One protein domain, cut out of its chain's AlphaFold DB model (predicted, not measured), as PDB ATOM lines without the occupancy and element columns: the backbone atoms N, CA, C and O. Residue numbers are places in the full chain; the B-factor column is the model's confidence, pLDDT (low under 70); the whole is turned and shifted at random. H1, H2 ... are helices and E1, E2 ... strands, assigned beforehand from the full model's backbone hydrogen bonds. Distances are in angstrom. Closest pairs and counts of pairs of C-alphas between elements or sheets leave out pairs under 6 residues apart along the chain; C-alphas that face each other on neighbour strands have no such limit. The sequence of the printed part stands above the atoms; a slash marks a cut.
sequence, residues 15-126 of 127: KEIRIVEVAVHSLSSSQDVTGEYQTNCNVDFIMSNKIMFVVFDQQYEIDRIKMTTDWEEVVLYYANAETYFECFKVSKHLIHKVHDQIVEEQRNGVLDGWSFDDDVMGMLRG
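AT A GLANCE: This is residues 15 to 126 of the 127 residues of an uncharacterized protein of Tumebacillus algifaecis (UniProt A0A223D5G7). A long, twisted sheet of five strands has a helical hairpin, H1 and H2, packed over it, with H1 slanting across one face. The E2-E3 hairpin bends away, and its tip, residues 54 to 59, sticks out. The printed part has 112 residues, with five named strands and two named helices that follow along the chain as E1 E2 E3 E4 E5 H1 H2; the sheet's order is E1 E2 E3 E4 E5, all antiparallel, and the class is mixed, helices and strands. It is compact, radius of gyration of the C-alphas 14.4 A, yet elongated, spanning 48 by 29 by 27 A.

IN THESE COORDINATES: Find C-alpha 19 at (210.214, 142.984, 214.371), where E1, residues 19 to 31, starts its 31.2 A; it bends by 56 degrees at residue 25. E2, residues 37 to 55, covers 37.5 A and bends by 103 degrees at 52; E3, residues 58 to 70, covers 26.2 A and bends by 84 degrees at 63. Next come E4, residues 73 to 79, and E5, residues 84 to 89. H1, residues 92 to 108, is 24.2 A long; H2, residues 117 to 125, ends at C-alpha 125, (205.981, 162.910, 219.634).

HOW THE PARTS SIT: The strands form a meander, each the antiparallel neighbour of the one before. Look for N 23 and O 44 at 2.9 A between E1 and E2, N 45 and O 65 at 2.8 A between E2 and E3, N 66 and O 77 at 2.8 A between E3 and E4, and N 85 and O 78 at 2.9 A between E4 and E5. H1 is on the sheet at a height of 9.2 A, over E2 and only just over E1 and E3, with 3 C-alphas on each, and slantwise to the strands, 48 degrees to E2 on the local plane; the closest C-alphas of E2 and H1, Phe 45 and Val 98, are 6.9 A apart. H1 and H2, a helical hairpin, touch at a shallow tilt of 15 degrees, opposite ways; their closest C-alphas, Lys 92 and Leu 124, are 6.0 A apart. The closest C-alphas of E4 and H2, Val 74 and Asp 119, are 6.2 A apart. In H1 and H2 every O i to N i+4 pair is within hydrogen-bond range.

THE WHOLE: The two C-alphas farthest apart, Gly 35 and Asp 57, are 47.8 A apart. The printed part has no cut and no long link. Its mean pLDDT is 91.0, and no printed residue is under 70.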
ATOM      1  N   LYS A  15     198.752 145.349 215.591       80.12
ATOM      2  CA  LYS A  15     199.324 145.118 216.923       80.12
ATOM      3  C   LYS A  15     200.156 143.850 217.013       80.12
ATOM      4  O   LYS A  15     201.148 143.839 217.742       80.12
ATOM      5  N   GLU A  16     199.775 142.837 216.246       87.69
ATOM      6  CA  GLU A  16     200.437 141.534 216.216       87.69
ATOM      7  C   GLU A  16     201.731 141.526 215.394       87.69
ATOM      8  O   GLU A  16     202.516 140.588 215.522       87.69
ATOM      9  N   ILE A  17     201.987 142.557 214.578       91.56
ATOM     10  CA  ILE A  17     203.272 142.705 213.880       91.56
ATOM     11  C   ILE A  17     204.399 142.745 214.915       91.56
ATOM     12  O   ILE A  17     204.310 143.458 215.911       91.56
ATOM     13  N   ARG A  18     205.479 142.007 214.683       94.88
ATOM     14  CA  ARG A  18     206.715 142.077 215.475       94.88
ATOM     15  C   ARG A  18     207.878 142.375 214.548       94.88
ATOM     16  O   ARG A  18     207.804 142.012 213.377       94.88
ATOM     17  N   ILE A  19     208.929 143.003 215.064       97.06
ATOM     18  CA  ILE A  19     210.214 142.984 214.371       97.06
ATOM     19  C   ILE A  19     210.853 141.628 214.672       97.06
ATOM     20  O   ILE A  19     210.843 141.186 215.818       97.06
ATOM     21  N   VAL A  20     211.284 140.917 213.634       96.62
ATOM     22  CA  VAL A  20     211.846 139.558 213.754       96.62
ATOM     23  C   VAL A  20     213.324 139.505 213.409       96.62
ATOM     24  O   VAL A  20     213.999 138.550 213.780       96.62
ATOM     25  N   GLU A  21     213.817 140.520 212.707       96.62
ATOM     26  CA  GLU A  21     215.207 140.631 212.299       96.62
ATOM     27  C   GLU A  21     215.565 142.108 212.114       96.62
ATOM     28  O   GLU A  21     214.751 142.897 211.623       96.62
ATOM     29  N   VAL A  22     216.791 142.462 212.499       97.44
ATOM     30  CA  VAL A  22     217.402 143.763 212.225       97.44
ATOM     31  C   VAL A  22     218.616 143.535 211.336       97.44
ATOM     32  O   VAL A  22     219.599 142.929 211.757       97.44
ATOM     33  N   ALA A  23     218.547 144.018 210.099       96.75
ATOM     34  CA  ALA A  23     219.637 143.918 209.139       96.75
ATOM     35  C   ALA A  23     220.335 145.274 209.009       96.75
ATOM     36  O   ALA A  23     219.772 146.245 208.498       96.75
ATOM     37  N   VAL A  24     221.579 145.335 209.480       96.75
ATOM     38  CA  VAL A  24     222.420 146.531 209.411       96.75
ATOM     39  C   VAL A  24     223.242 146.491 208.127       96.75
ATOM     40  O   VAL A  24     224.174 145.698 208.007       96.75
ATOM     41  N   HIS A  25     222.914 147.356 207.169       96.12
ATOM     42  CA  HIS A  25     223.643 147.440 205.898       96.12
ATOM     43  C   HIS A  25     224.808 148.420 205.979       96.12
ATOM     44  O   HIS A  25     225.891 148.152 205.462       96.12
ATOM     45  N   SER A  26     224.598 149.557 206.642       94.69
ATOM     46  CA  SER A  26     225.664 150.515 206.917       94.69
ATOM     47  C   SER A  26     225.364 151.350 208.149       94.69
ATOM     48  O   SER A  26     224.248 151.838 208.322       94.69
ATOM     49  N   LEU A  27     226.402 151.573 208.948       94.00
ATOM     50  CA  LEU A  27     226.424 152.541 210.031       94.00
ATOM     51  C   LEU A  27     227.761 153.270 209.979       94.00
ATOM     52  O   LEU A  27     228.822 152.644 209.971       94.00
ATOM     53  N   SER A  28     227.715 154.590 209.886       92.19
ATOM     54  CA  SER A  28     228.909 155.429 209.902       92.19
ATOM     55  C   SER A  28     228.590 156.781 210.515       92.19
ATOM     56  O   SER A  28     227.442 157.219 210.515       92.19
ATOM     57  N   SER A  29     229.603 157.418 211.080       88.88
ATOM     58  CA  SER A  29     229.493 158.772 211.593       88.88
ATOM     59  C   SER A  29     230.472 159.662 210.849       88.88
ATOM     60  O   SER A  29     231.573 159.244 210.482       88.88
ATOM     61  N   SER A  30     230.048 160.889 210.592       86.19
ATOM     62  CA  SER A  30     230.888 161.917 209.990       86.19
ATOM     63  C   SER A  30     230.771 163.188 210.798       86.19
ATOM     64  O   SER A  30     229.698 163.516 211.291       86.19
ATOM     65  N   GLN A  31     231.884 163.895 210.928       87.88
ATOM     66  CA  GLN A  31     231.897 165.219 211.517       87.88
ATOM     67  C   GLN A  31     231.815 166.248 210.390       87.88
ATOM     68  O   GLN A  31     232.556 166.140 209.406       87.88
ATOM     69  N   ASP A  32     230.914 167.212 210.514       83.31
ATOM     70  CA  ASP A  32     230.811 168.319 209.572       83.31
ATOM     71  C   ASP A  32     231.906 169.383 209.833       83.31
ATOM     72  O   ASP A  32     232.778 169.243 210.696       83.31
ATOM     73  N   VAL A  33     231.875 170.482 209.074       85.31
ATOM     74  CA  VAL A  33     232.840 171.585 209.233       85.31
ATOM     75  C   VAL A  33     232.637 172.404 210.513       85.31
ATOM     76  O   VAL A  33     233.528 173.174 210.878       85.31
ATOM     77  N   THR A  34     231.485 172.274 211.181       88.75
ATOM     78  CA  THR A  34     231.168 172.955 212.447       88.75
ATOM     79  C   THR A  34     231.598 172.140 213.668       88.75
ATOM     80  O   THR A  34     231.749 172.691 214.760       88.75
ATOM     81  N   GLY A  35     231.905 170.858 213.467       82.50
ATOM     82  CA  GLY A  35     232.289 169.924 214.511       82.50
ATOM     83  C   GLY A  35     231.124 169.069 215.014       82.50
ATOM     84  O   GLY A  35     231.341 168.248 215.911       82.50
ATOM     85  N   GLU A  36     229.930 169.236 214.449       82.00
ATOM     86  CA  GLU A  36     228.752 168.431 214.742       82.00
ATOM     87  C   GLU A  36     228.885 167.047 214.099       82.00
ATOM     88  O   GLU A  36     229.381 166.888 212.982       82.00
ATOM     89  N   TYR A  37     228.495 166.019 214.852       80.75
ATOM     90  CA  TYR A  37     228.532 164.639 214.384       80.75
ATOM     91  C   TYR A  37     227.181 164.264 213.800       80.75
ATOM     92  O   TYR A  37     226.152 164.421 214.449       80.75
ATOM     93  N   GLN A  38     227.219 163.697 212.604       81.00
ATOM     94  CA  GLN A  38     226.059 163.172 211.909       81.00
ATOM     95  C   GLN A  38     226.131 161.653 211.867       81.00
ATOM     96  O   GLN A  38     227.192 161.066 211.620       81.00
ATOM     97  N   THR A  39     224.982 161.025 212.086       86.38
ATOM     98  CA  THR A  39     224.805 159.582 211.956       86.38
ATOM     99  C   THR A  39     224.289 159.271 210.561       86.38
ATOM    100  O   THR A  39     223.211 159.711 210.175       86.38
ATOM    101  N   ASN A  40     225.040 158.469 209.812       90.56
ATOM    102  CA  ASN A  40     224.624 157.896 208.540       90.56
ATOM    103  C   ASN A  40     224.225 156.440 208.769       90.56
ATOM    104  O   ASN A  40     225.075 155.599 209.088       90.56
ATOM    105  N   CYS A  41     222.941 156.137 208.599       94.31
ATOM    106  CA  CYS A  41     222.401 154.809 208.845       94.31
ATOM    107  C   CYS A  41     221.677 154.232 207.626       94.31
ATOM    108  O   CYS A  41     221.147 154.948 206.784       94.31
ATOM    109  N   ASN A  42     221.691 152.905 207.535       95.81
ATOM    110  CA  ASN A  42     220.872 152.114 206.630       95.81
ATOM    111  C   ASN A  42     220.576 150.786 207.328       95.81
ATOM    112  O   ASN A  42     221.407 149.870 207.331       95.81
ATOM    113  N   VAL A  43     219.415 150.721 207.970       97.31
ATOM    114  CA  VAL A  43     219.002 149.592 208.804       97.31
ATOM    115  C   VAL A  43     217.600 149.168 208.401       97.31
ATOM    116  O   VAL A  43     216.689 149.990 208.323       97.31
ATOM    117  N   ASP A  44     217.417 147.877 208.158       98.12
ATOM    118  CA  ASP A  44     216.106 147.300 207.893       98.12
ATOM    119  C   ASP A  44     215.590 146.580 209.145       98.12
ATOM    120  O   ASP A  44     216.254 145.700 209.688       98.12
ATOM    121  N   PHE A  45     214.371 146.914 209.561       97.88
ATOM    122  CA  PHE A  45     213.624 146.230 210.615       97.88
ATOM    123  C   PHE A  45     212.567 145.335 209.962       97.88
ATOM    124  O   PHE A  45     211.501 145.809 209.552       97.88
ATOM    125  N   ILE A  46     212.870 144.044 209.824       97.88
ATOM    126  CA  ILE A  46     212.017 143.078 209.125       97.88
ATOM    127  C   ILE A  46     210.826 142.706 210.005       97.88
ATOM    128  O   ILE A  46     210.974 142.348 211.174       97.88
ATOM    129  N   MET A  47     209.629 142.774 209.432       96.94
ATOM    130  CA  MET A  47     208.375 142.514 210.126       96.94
ATOM    131  C   MET A  47     207.962 141.042 210.024       96.94
ATOM    132  O   MET A  47     208.128 140.393 208.996       96.94
ATOM    133  N   SER A  48     207.322 140.529 211.075       95.88
ATOM    134  CA  SER A  48     206.779 139.165 211.125       95.88
ATOM    135  C   SER A  48     205.669 138.917 210.103       95.88
ATOM    136  O   SER A  48     205.480 137.789 209.657       95.88
ATOM    137  N   ASN A  49     204.905 139.961 209.770       92.81
ATOM    138  CA  ASN A  49     203.796 139.921 208.827       92.81
ATOM    139  C   ASN A  49     203.963 141.048 207.812       92.81
ATOM    140  O   ASN A  49     204.311 142.172 208.182       92.81
ATOM    141  N   LYS A  50     203.649 140.753 206.551       92.75
ATOM    142  CA  LYS A  50     203.655 141.746 205.479       92.75
ATOM    143  C   LYS A  50     202.411 142.625 205.543       92.75
ATOM    144  O   LYS A  50     201.322 142.147 205.864       92.75
ATOM    145  N   ILE A  51     202.570 143.892 205.187       91.31
ATOM    146  CA  ILE A  51     201.476 144.845 205.008       91.31
ATOM    147  C   ILE A  51     201.260 145.031 203.508       91.31
ATOM    148  O   ILE A  51     202.207 145.275 202.767       91.31
ATOM    149  N   MET A  52     200.013 144.935 203.054       90.19
ATOM    150  CA  MET A  52     199.673 145.177 201.653       90.19
ATOM    151  C   MET A  52     199.312 146.640 201.443       90.19
ATOM    152  O   MET A  52     198.323 147.121 201.998       90.19
ATOM    153  N   PHE A  53     200.077 147.336 200.608       87.69
ATOM    154  CA  PHE A  53     199.700 148.647 200.092       87.69
ATOM    155  C   PHE A  53     199.125 148.504 198.693       87.69
ATOM    156  O   PHE A  53     199.624 147.737 197.875       87.69
ATOM    157  N   VAL A  54     198.068 149.261 198.416       85.44
ATOM    158  CA  VAL A  54     197.524 149.403 197.067       85.44
ATOM    159  C   VAL A  54     197.687 150.861 196.677       85.44
ATOM    160  O   VAL A  54     197.067 151.737 197.280       85.44
ATOM    161  N   VAL A  55     198.547 151.117 195.697       82.94
ATOM    162  CA  VAL A  55     198.784 152.455 195.152       82.94
ATOM    163  C   VAL A  55     198.320 152.433 193.706       82.94
ATOM    164  O   VAL A  55     198.890 151.730 192.876       82.94
ATOM    165  N   PHE A  56     197.246 153.171 193.422       86.38
ATOM    166  CA  PHE A  56     196.500 153.067 192.166       86.38
ATOM    167  C   PHE A  56     196.050 151.619 191.893       86.38
ATOM    168  O   PHE A  56     195.226 151.089 192.635       86.38
ATOM    169  N   ASP A  57     196.571 150.992 190.844       89.25
ATOM    170  CA  ASP A  57     196.297 149.621 190.410       89.25
ATOM    171  C   ASP A  57     197.415 148.629 190.782       89.25
ATOM    172  O   ASP A  57     197.337 147.450 190.440       89.25
ATOM    173  N   GLN A  58     198.436 149.081 191.517       88.88
ATOM    174  CA  GLN A  58     199.592 148.270 191.886       88.88
ATOM    175  C   GLN A  58     199.555 147.869 193.359       88.88
ATOM    176  O   GLN A  58     199.274 148.681 194.245       88.88
ATOM    177  N   GLN A  59     199.855 146.595 193.615       90.38
ATOM    178  CA  GLN A  59     199.972 146.045 194.961       90.38
ATOM    179  C   GLN A  59     201.437 145.953 195.363       90.38
ATOM    180  O   GLN A  59     202.259 145.425 194.619       90.38
ATOM    181  N   TYR A  60     201.734 146.426 196.564       90.56
ATOM    182  CA  TYR A  60     203.060 146.406 197.150       90.56
ATOM    183  C   TYR A  60     203.030 145.628 198.458       90.56
ATOM    184  O   TYR A  60     202.233 145.917 199.353       90.56
ATOM    185  N   GLU A  61     203.911 144.640 198.556       93.56
ATOM    186  CA  GLU A  61     204.149 143.872 199.773       93.56
ATOM    187  C   GLU A  61     205.217 144.563 200.608       93.56
ATOM    188  O   GLU A  61     206.394 144.511 200.270       93.56
ATOM    189  N   ILE A  62     204.810 145.201 201.697       95.44
ATOM    190  CA  ILE A  62     205.709 145.850 202.644       95.44
ATOM    191  C   ILE A  62     206.108 144.830 203.705       95.44
ATOM    192  O   ILE A  62     205.255 144.347 204.450       95.44
ATOM    193  N   ASP A  63     207.392 144.505 203.788       96.62
ATOM    194  CA  ASP A  63     207.921 143.502 204.717       96.62
ATOM    195  C   ASP A  63     208.874 144.087 205.764       96.62
ATOM    196  O   ASP A  63     209.263 143.379 206.691       96.62
ATOM    197  N   ARG A  64     209.226 145.375 205.659       97.75
ATOM    198  CA  ARG A  64     210.155 146.023 206.586       97.75
ATOM    199  C   ARG A  64     209.848 147.495 206.817       97.75
ATOM    200  O   ARG A  64     209.218 148.162 205.991       97.75
ATOM    201  N   ILE A  65     210.351 147.997 207.938       97.94
ATOM    202  CA  ILE A  65     210.565 149.426 208.148       97.94
ATOM    203  C   ILE A  65     212.039 149.712 207.886       97.94
ATOM    204  O   ILE A  65     212.904 149.066 208.472       97.94
ATOM    205  N   LYS A  66     212.322 150.652 206.991       97.81
ATOM    206  CA  LYS A  66     213.678 151.075 206.652       97.81
ATOM    207  C   LYS A  66     214.023 152.342 207.414       97.81
ATOM    208  O   LYS A  66     213.300 153.326 207.298       97.81
ATOM    209  N   MET A  67     215.120 152.305 208.159       96.94
ATOM    210  CA  MET A  67     215.731 153.466 208.789       96.94
ATOM    211  C   MET A  67     216.914 153.924 207.950       96.94
ATOM    212  O   MET A  67     217.810 153.133 207.645       96.94
ATOM    213  N   THR A  68     216.887 155.187 207.550       95.31
ATOM    214  CA  THR A  68     217.957 155.824 206.784       95.31
ATOM    215  C   THR A  68     218.190 157.230 207.302       95.31
ATOM    216  O   THR A  68     217.379 157.751 208.062       95.31
ATOM    217  N   THR A  69     219.291 157.837 206.883       91.94
ATOM    218  CA  THR A  69     219.517 159.269 207.063       91.94
ATOM    219  C   THR A  69     219.083 159.999 205.792       91.94
ATOM    220  O   THR A  69     219.517 159.621 204.703       91.94
ATOM    221  N   ASP A  70     218.228 161.011 205.921       85.44
ATOM    222  CA  ASP A  70     217.814 161.918 204.846       85.44
ATOM    223  C   ASP A  70     217.990 163.362 205.318       85.44
ATOM    224  O   ASP A  70     217.529 163.717 206.396       85.44
ATOM    225  N   TRP A  71     218.706 164.180 204.544       81.81
ATOM    226  CA  TRP A  71     219.056 165.564 204.908       81.81
ATOM    227  C   TRP A  71     219.528 165.744 206.363       81.81
ATOM    228  O   TRP A  71     219.129 166.694 207.026       81.81
ATOM    229  N   GLU A  72     220.407 164.849 206.830       79.06
ATOM    230  CA  GLU A  72     220.985 164.843 208.191       79.06
ATOM    231  C   GLU A  72     220.033 164.384 209.310       79.06
ATOM    232  O   GLU A  72     220.454 164.280 210.460       79.06
ATOM    233  N   GLU A  73     218.797 164.008 208.984       86.06
ATOM    234  CA  GLU A  73     217.821 163.474 209.931       86.06
ATOM    235  C   GLU A  73     217.666 161.961 209.765       86.06
ATOM    236  O   GLU A  73     217.602 161.427 208.654       86.06
ATOM    237  N   VAL A  74     217.573 161.238 210.881       91.69
ATOM    238  CA  VAL A  74     217.154 159.836 210.846       91.69
ATOM    239  C   VAL A  74     215.668 159.796 210.507       91.69
ATOM    240  O   VAL A  74     214.866 160.492 211.121       91.69
ATOM    241  N   VAL A  75     215.283 158.958 209.549       93.88
ATOM    242  CA  VAL A  75     213.912 158.836 209.038       93.88
ATOM    243  C   VAL A  75     213.510 157.374 208.878       93.88
ATOM    244  O   VAL A  75     214.340 156.501 208.614       93.88
ATOM    245  N   LEU A  76     212.210 157.100 209.036       96.56
ATOM    246  CA  LEU A  76     211.624 155.766 208.907       96.56
ATOM    247  C   LEU A  76     210.644 155.702 207.735       96.56
ATOM    248  O   LEU A  76     209.686 156.474 207.672       96.56
ATOM    249  N   TYR A  77     210.820 154.701 206.875       96.62
ATOM    250  CA  TYR A  77     209.957 154.450 205.723       96.62
ATOM    251  C   TYR A  77     209.386 153.038 205.734       96.62
ATOM    252  O   TYR A  77     210.034 152.082 206.159       96.62
ATOM    253  N   TYR A  78     208.183 152.882 205.185       96.38
ATOM    254  CA  TYR A  78     207.750 151.569 204.721       96.38
ATOM    255  C   TYR A  78     208.632 151.136 203.556       96.38
ATOM    256  O   TYR A  78     208.939 151.953 202.686       96.38
ATOM    257  N   ALA A  79     209.021 149.866 203.519       96.69
ATOM    258  CA  ALA A  79     209.843 149.348 202.442       96.69
ATOM    259  C   ALA A  79     209.587 147.867 202.159       96.69
ATOM    260  O   ALA A  79     208.971 147.136 202.940       96.69
ATOM    261  N   ASN A  80     210.090 147.447 201.008       94.69
ATOM    262  CA  ASN A  80     210.297 146.056 200.655       94.69
ATOM    263  C   ASN A  80     211.751 145.857 200.200       94.69
ATOM    264  O   ASN A  80     212.593 146.733 200.396       94.69
ATOM    265  N   ALA A  81     212.064 144.702 199.615       90.69
ATOM    266  CA  ALA A  81     213.417 144.413 199.142       90.69
ATOM    267  C   ALA A  81     213.894 145.314 197.981       90.69
ATOM    268  O   ALA A  81     215.096 145.422 197.759       90.69
ATOM    269  N   GLU A  82     212.977 145.930 197.233       91.25
ATOM    270  CA  GLU A  82     213.271 146.668 195.998       91.25
ATOM    271  C   GLU A  82     213.170 148.187 196.171       91.25
ATOM    272  O   GLU A  82     213.915 148.931 195.538       91.25
ATOM    273  N   THR A  83     212.250 148.663 197.014       92.00
ATOM    274  CA  THR A  83     211.941 150.088 197.164       92.00
ATOM    275  C   THR A  83     211.510 150.437 198.585       92.00
ATOM    276  O   THR A  83     210.996 149.603 199.333       92.00
ATOM    277  N   TYR A  84     211.660 151.712 198.935       93.75
ATOM    278  CA  TYR A  84     211.029 152.328 200.098       93.75
ATOM    279  C   TYR A  84     210.077 153.443 199.652       93.75
ATOM    280  O   TYR A  84     210.133 153.901 198.511       93.75
ATOM    281  N   PHE A  85     209.148 153.823 200.526       91.56
ATOM    282  CA  PHE A  85     208.065 154.741 200.187       91.56
ATOM    283  C   PHE A  85     208.115 156.009 201.037       91.56
ATOM    284  O   PHE A  85     207.574 156.051 202.142       91.56
ATOM    285  N   GLU A  86     208.697 157.068 200.477       89.25
ATOM    286  CA  GLU A  86     208.865 158.369 201.146       89.25
ATOM    287  C   GLU A  86     207.531 159.068 201.448       89.25
ATOM    288  O   GLU A  86     207.371 159.741 202.462       89.25
ATOM    289  N   CYS A  87     206.525 158.864 200.594       85.44
ATOM    290  CA  CYS A  87     205.237 159.550 200.701       85.44
ATOM    291  C   CYS A  87     204.306 158.984 201.790       85.44
ATOM    292  O   CYS A  87     203.273 159.594 202.080       85.44
ATOM    293  N   PHE A  88     204.613 157.820 202.376       87.81
ATOM    294  CA  PHE A  88     203.745 157.168 203.359       87.81
ATOM    295  C   PHE A  88     204.356 157.206 204.755       87.81
ATOM    296  O   PHE A  88     205.326 156.512 205.049       87.81
ATOM    297  N   LYS A  89     203.718 157.960 205.656       89.00
ATOM    298  CA  LYS A  89     204.138 158.032 207.060       89.00
ATOM    299  C   LYS A  89     204.003 156.674 207.745       89.00
ATOM    300  O   LYS A  89     202.906 156.104 207.791       89.00
ATOM    301  N   VAL A  90     205.095 156.198 208.342       92.69
ATOM    302  CA  VAL A  90     205.085 154.999 209.184       92.69
ATOM    303  C   VAL A  90     204.156 155.221 210.374       92.69
ATOM    304  O   VAL A  90     204.133 156.285 210.995       92.69
ATOM    305  N   SER A  91     203.318 154.228 210.677       90.50
ATOM    306  CA  SER A  91     202.372 154.365 211.783       90.50
ATOM    307  C   SER A  91     203.117 154.443 213.118       90.50
ATOM    308  O   SER A  91     204.048 153.674 213.351       90.50
ATOM    309  N   LYS A  92     202.654 155.294 214.047       90.62
ATOM    310  CA  LYS A  92     203.255 155.412 215.394       90.62
ATOM    311  C   LYS A  92     203.409 154.065 216.103       90.62
ATOM    312  O   LYS A  92     204.334 153.874 216.878       90.62
ATOM    313  N   HIS A  93     202.506 153.120 215.837       90.56
ATOM    314  CA  HIS A  93     202.584 151.792 216.430       90.56
ATOM    315  C   HIS A  93     203.801 150.991 215.949       90.56
ATOM    316  O   HIS A  93     204.405 150.281 216.743       90.56
ATOM    317  N   LEU A  94     204.166 151.114 214.672       93.56
ATOM    318  CA  LEU A  94     205.364 150.480 214.123       93.56
ATOM    319  C   LEU A  94     206.629 151.226 214.547       93.56
ATOM    320  O   LEU A  94     207.606 150.570 214.878       93.56
ATOM    321  N   ILE A  95     206.582 152.560 214.641       95.12
ATOM    322  CA  ILE A  95     207.694 153.357 215.187       95.12
ATOM    323  C   ILE A  95     208.006 152.923 216.626       95.12
ATOM    324  O   ILE A  95     209.165 152.704 216.952       95.12
ATOM    325  N   HIS A  96     206.989 152.695 217.465       93.75
ATOM    326  CA  HIS A  96     207.194 152.153 218.814       93.75
ATOM    327  C   HIS A  96     207.894 150.790 218.803       93.75
ATOM    328  O   HIS A  96     208.799 150.569 219.593       93.75
ATOM    329  N   LYS A  97     207.514 149.884 217.895       94.69
ATOM    330  CA  LYS A  97     208.168 148.570 217.792       94.69
ATOM    331  C   LYS A  97     209.615 148.679 217.314       94.69
ATOM    332  O   LYS A  97     210.450 147.908 217.762       94.69
ATOM    333  N   VAL A  98     209.901 149.615 216.406       96.31
ATOM    334  CA  VAL A  98     211.268 149.923 215.966       96.31
ATOM    335  C   VAL A  98     212.084 150.474 217.132       96.31
ATOM    336  O   VAL A  98     213.188 149.999 217.358       96.31
ATOM    337  N   HIS A  99     211.529 151.407 217.910       95.56
ATOM    338  CA  HIS A  99     212.164 151.940 219.118       95.56
ATOM    339  C   HIS A  99     212.495 150.838 220.130       95.56
ATOM    340  O   HIS A  99     213.654 150.698 220.519       95.56
ATOM    341  N   ASP A 100     211.510 150.004 220.477       94.31
ATOM    342  CA  ASP A 100     211.701 148.870 221.384       94.31
ATOM    343  C   ASP A 100     212.817 147.937 220.874       94.31
ATOM    344  O   ASP A 100     213.684 147.524 221.648       94.31
ATOM    345  N   GLN A 101     212.836 147.654 219.564       96.19
ATOM    346  CA  GLN A 101     213.861 146.809 218.953       96.19
ATOM    347  C   GLN A 101     215.245 147.467 218.966       96.19
ATOM    348  O   GLN A 101     216.228 146.786 219.232       96.19
ATOM    349  N   ILE A 102     215.354 148.774 218.715       95.06
ATOM    350  CA  ILE A 102     216.631 149.501 218.791       95.06
ATOM    351  C   ILE A 102     217.232 149.360 220.189       95.06
ATOM    352  O   ILE A 102     218.406 149.019 220.318       95.06
ATOM    353  N   VAL A 103     216.420 149.566 221.229       93.69
ATOM    354  CA  VAL A 103     216.859 149.437 222.626       93.69
ATOM    355  C   VAL A 103     217.330 148.012 222.931       93.69
ATOM    356  O   VAL A 103     218.302 147.821 223.665       93.69
ATOM    357  N   GLU A 104     216.655 147.001 222.386       94.81
ATOM    358  CA  GLU A 104     217.072 145.604 222.519       94.81
ATOM    359  C   GLU A 104     218.397 145.328 221.789       94.81
ATOM    360  O   GLU A 104     219.327 144.784 222.388       94.81
ATOM    361  N   GLU A 105     218.539 145.772 220.542       94.62
ATOM    362  CA  GLU A 105     219.745 145.550 219.737       94.62
ATOM    363  C   GLU A 105     220.969 146.326 220.232       94.62
ATOM    364  O   GLU A 105     222.100 145.852 220.100       94.62
ATOM    365  N   GLN A 106     220.772 147.488 220.857       92.69
ATOM    366  CA  GLN A 106     221.832 148.201 221.572       92.69
ATOM    367  C   GLN A 106     222.347 147.381 222.761       92.69
ATOM    368  O   GLN A 106     223.551 147.318 222.996       92.69
ATOM    369  N   ARG A 107     221.459 146.698 223.497       92.56
ATOM    370  CA  ARG A 107     221.856 145.806 224.606       92.56
ATOM    371  C   ARG A 107     222.531 144.529 224.113       92.56
ATOM    372  O   ARG A 107     223.409 144.012 224.800       92.56
ATOM    373  N   ASN A 108     222.125 144.029 222.947       92.94
ATOM    374  CA  ASN A 108     222.662 142.807 222.343       92.94
ATOM    375  C   ASN A 108     223.967 143.028 221.561       92.94
ATOM    376  O   ASN A 108     224.594 142.057 221.139       92.94
ATOM    377  N   GLY A 109     224.395 144.280 221.378       89.69
ATOM    378  CA  GLY A 109     225.656 144.620 220.719       89.69
ATOM    379  C   GLY A 109     225.548 144.936 219.225       89.69
ATOM    380  O   GLY A 109     226.527 145.383 218.636       89.69
ATOM    381  N   VAL A 110     224.389 144.723 218.591       90.31
ATOM    382  CA  VAL A 110     224.200 144.927 217.139       90.31
ATOM    383  C   VAL A 110     224.205 146.412 216.780       90.31
ATOM    384  O   VAL A 110     224.797 146.803 215.776       90.31
ATOM    385  N   LEU A 111     223.575 147.237 217.616       91.62
ATOM    386  CA  LEU A 111     223.539 148.697 217.472       91.62
ATOM    387  C   LEU A 111     224.340 149.405 218.576       91.62
ATOM    388  O   LEU A 111     224.080 150.566 218.886       91.62
ATOM    389  N   ASP A 112     225.304 148.715 219.192       89.88
ATOM    390  CA  ASP A 112     226.117 149.300 220.261       89.88
ATOM    391  C   ASP A 112     226.904 150.524 219.769       89.88
ATOM    392  O   ASP A 112     227.429 150.554 218.655       89.88
ATOM    393  N   GLY A 113     226.949 151.560 220.606       85.38
ATOM    394  CA  GLY A 113     227.578 152.845 220.298       85.38
ATOM    395  C   GLY A 113     226.775 153.794 219.398       85.38
ATOM    396  O   GLY A 113     227.226 154.920 219.190       85.38
ATOM    397  N   TRP A 114     225.597 153.400 218.899       89.38
ATOM    398  CA  TRP A 114     224.733 154.266 218.084       89.38
ATOM    399  C   TRP A 114     223.572 154.814 218.902       89.38
ATOM    400  O   TRP A 114     222.837 154.048 219.521       89.38
ATOM    401  N   SER A 115     223.376 156.132 218.885       84.56
ATOM    402  CA  SER A 115     222.260 156.788 219.569       84.56
ATOM    403  C   SER A 115     221.187 157.178 218.560       84.56
ATOM    404  O   SER A 115     221.350 158.167 217.859       84.56
ATOM    405  N   PHE A 116     220.111 156.394 218.495       88.25
ATOM    406  CA  PHE A 116     218.916 156.687 217.685       88.25
ATOM    407  C   PHE A 116     217.702 157.083 218.542       88.25
ATOM    408  O   PHE A 116     216.615 157.305 218.014       88.25
ATOM    409  N   ASP A 117     217.852 157.083 219.872       82.88
ATOM    410  CA  ASP A 117     216.733 157.227 220.809       82.88
ATOM    411  C   ASP A 117     216.023 158.571 220.632       82.88
ATOM    412  O   ASP A 117     214.806 158.601 220.461       82.88
ATOM    413  N   ASP A 118     216.792 159.660 220.588       82.94
ATOM    414  CA  ASP A 118     216.258 161.015 220.459       82.94
ATOM    415  C   ASP A 118     215.484 161.202 219.147       82.94
ATOM    416  O   ASP A 118     214.346 161.679 219.175       82.94
ATOM    417  N   ASP A 119     216.041 160.742 218.021       87.88
ATOM    418  CA  ASP A 119     215.410 160.864 216.704       87.88
ATOM    419  C   ASP A 119     214.080 160.101 216.647       87.88
ATOM    420  O   ASP A 119     213.029 160.637 216.283       87.88
ATOM    421  N   VAL A 120     214.095 158.831 217.064       88.94
ATOM    422  CA  VAL A 120     212.905 157.973 217.017       88.94
ATOM    423  C   VAL A 120     211.845 158.456 218.015       88.94
ATOM    424  O   VAL A 120     210.642 158.414 217.725       88.94
ATOM    425  N   MET A 121     212.257 158.973 219.175       87.06
ATOM    426  CA  MET A 121     211.347 159.589 220.143       87.06
ATOM    427  C   MET A 121     210.731 160.892 219.619       87.06
ATOM    428  O   MET A 121     209.541 161.122 219.874       87.06
ATOM    429  N   GLY A 122     211.473 161.700 218.858       85.81
ATOM    430  CA  GLY A 122     210.949 162.867 218.138       85.81
ATOM    431  C   GLY A 122     209.799 162.481 217.204       85.81
ATOM    432  O   GLY A 122     208.677 162.992 217.327       85.81
ATOM    433  N   MET A 123     209.996 161.437 216.390       90.00
ATOM    434  CA  MET A 123     208.946 160.914 215.498       90.00
ATOM    435  C   MET A 123     207.690 160.455 216.256       90.00
ATOM    436  O   MET A 123     206.553 160.651 215.804       90.00
ATOM    437  N   LEU A 124     207.857 159.833 217.429       87.12
ATOM    438  CA  LEU A 124     206.736 159.387 218.264       87.12
ATOM    439  C   LEU A 124     205.931 160.560 218.835       87.12
ATOM    440  O   LEU A 124     204.692 160.489 218.906       87.12
ATOM    441  N   ARG A 125     206.607 161.655 219.191       86.44
ATOM    442  CA  ARG A 125     205.981 162.910 219.634       86.44
ATOM    443  C   ARG A 125     205.274 163.628 218.484       86.44
ATOM    444  O   ARG A 125     204.224 164.229 218.710       86.44
ATOM    445  N   GLY A 126     205.712 163.393 217.248       74.50
ATOM    446  CA  GLY A 126     205.198 164.052 216.046       74.50
ATOM    447  C   GLY A 126     205.878 165.393 215.794       74.50
ATOM    448  O   GLY A 126     205.223 166.292 215.263       74.50
TER     449      GLY A 126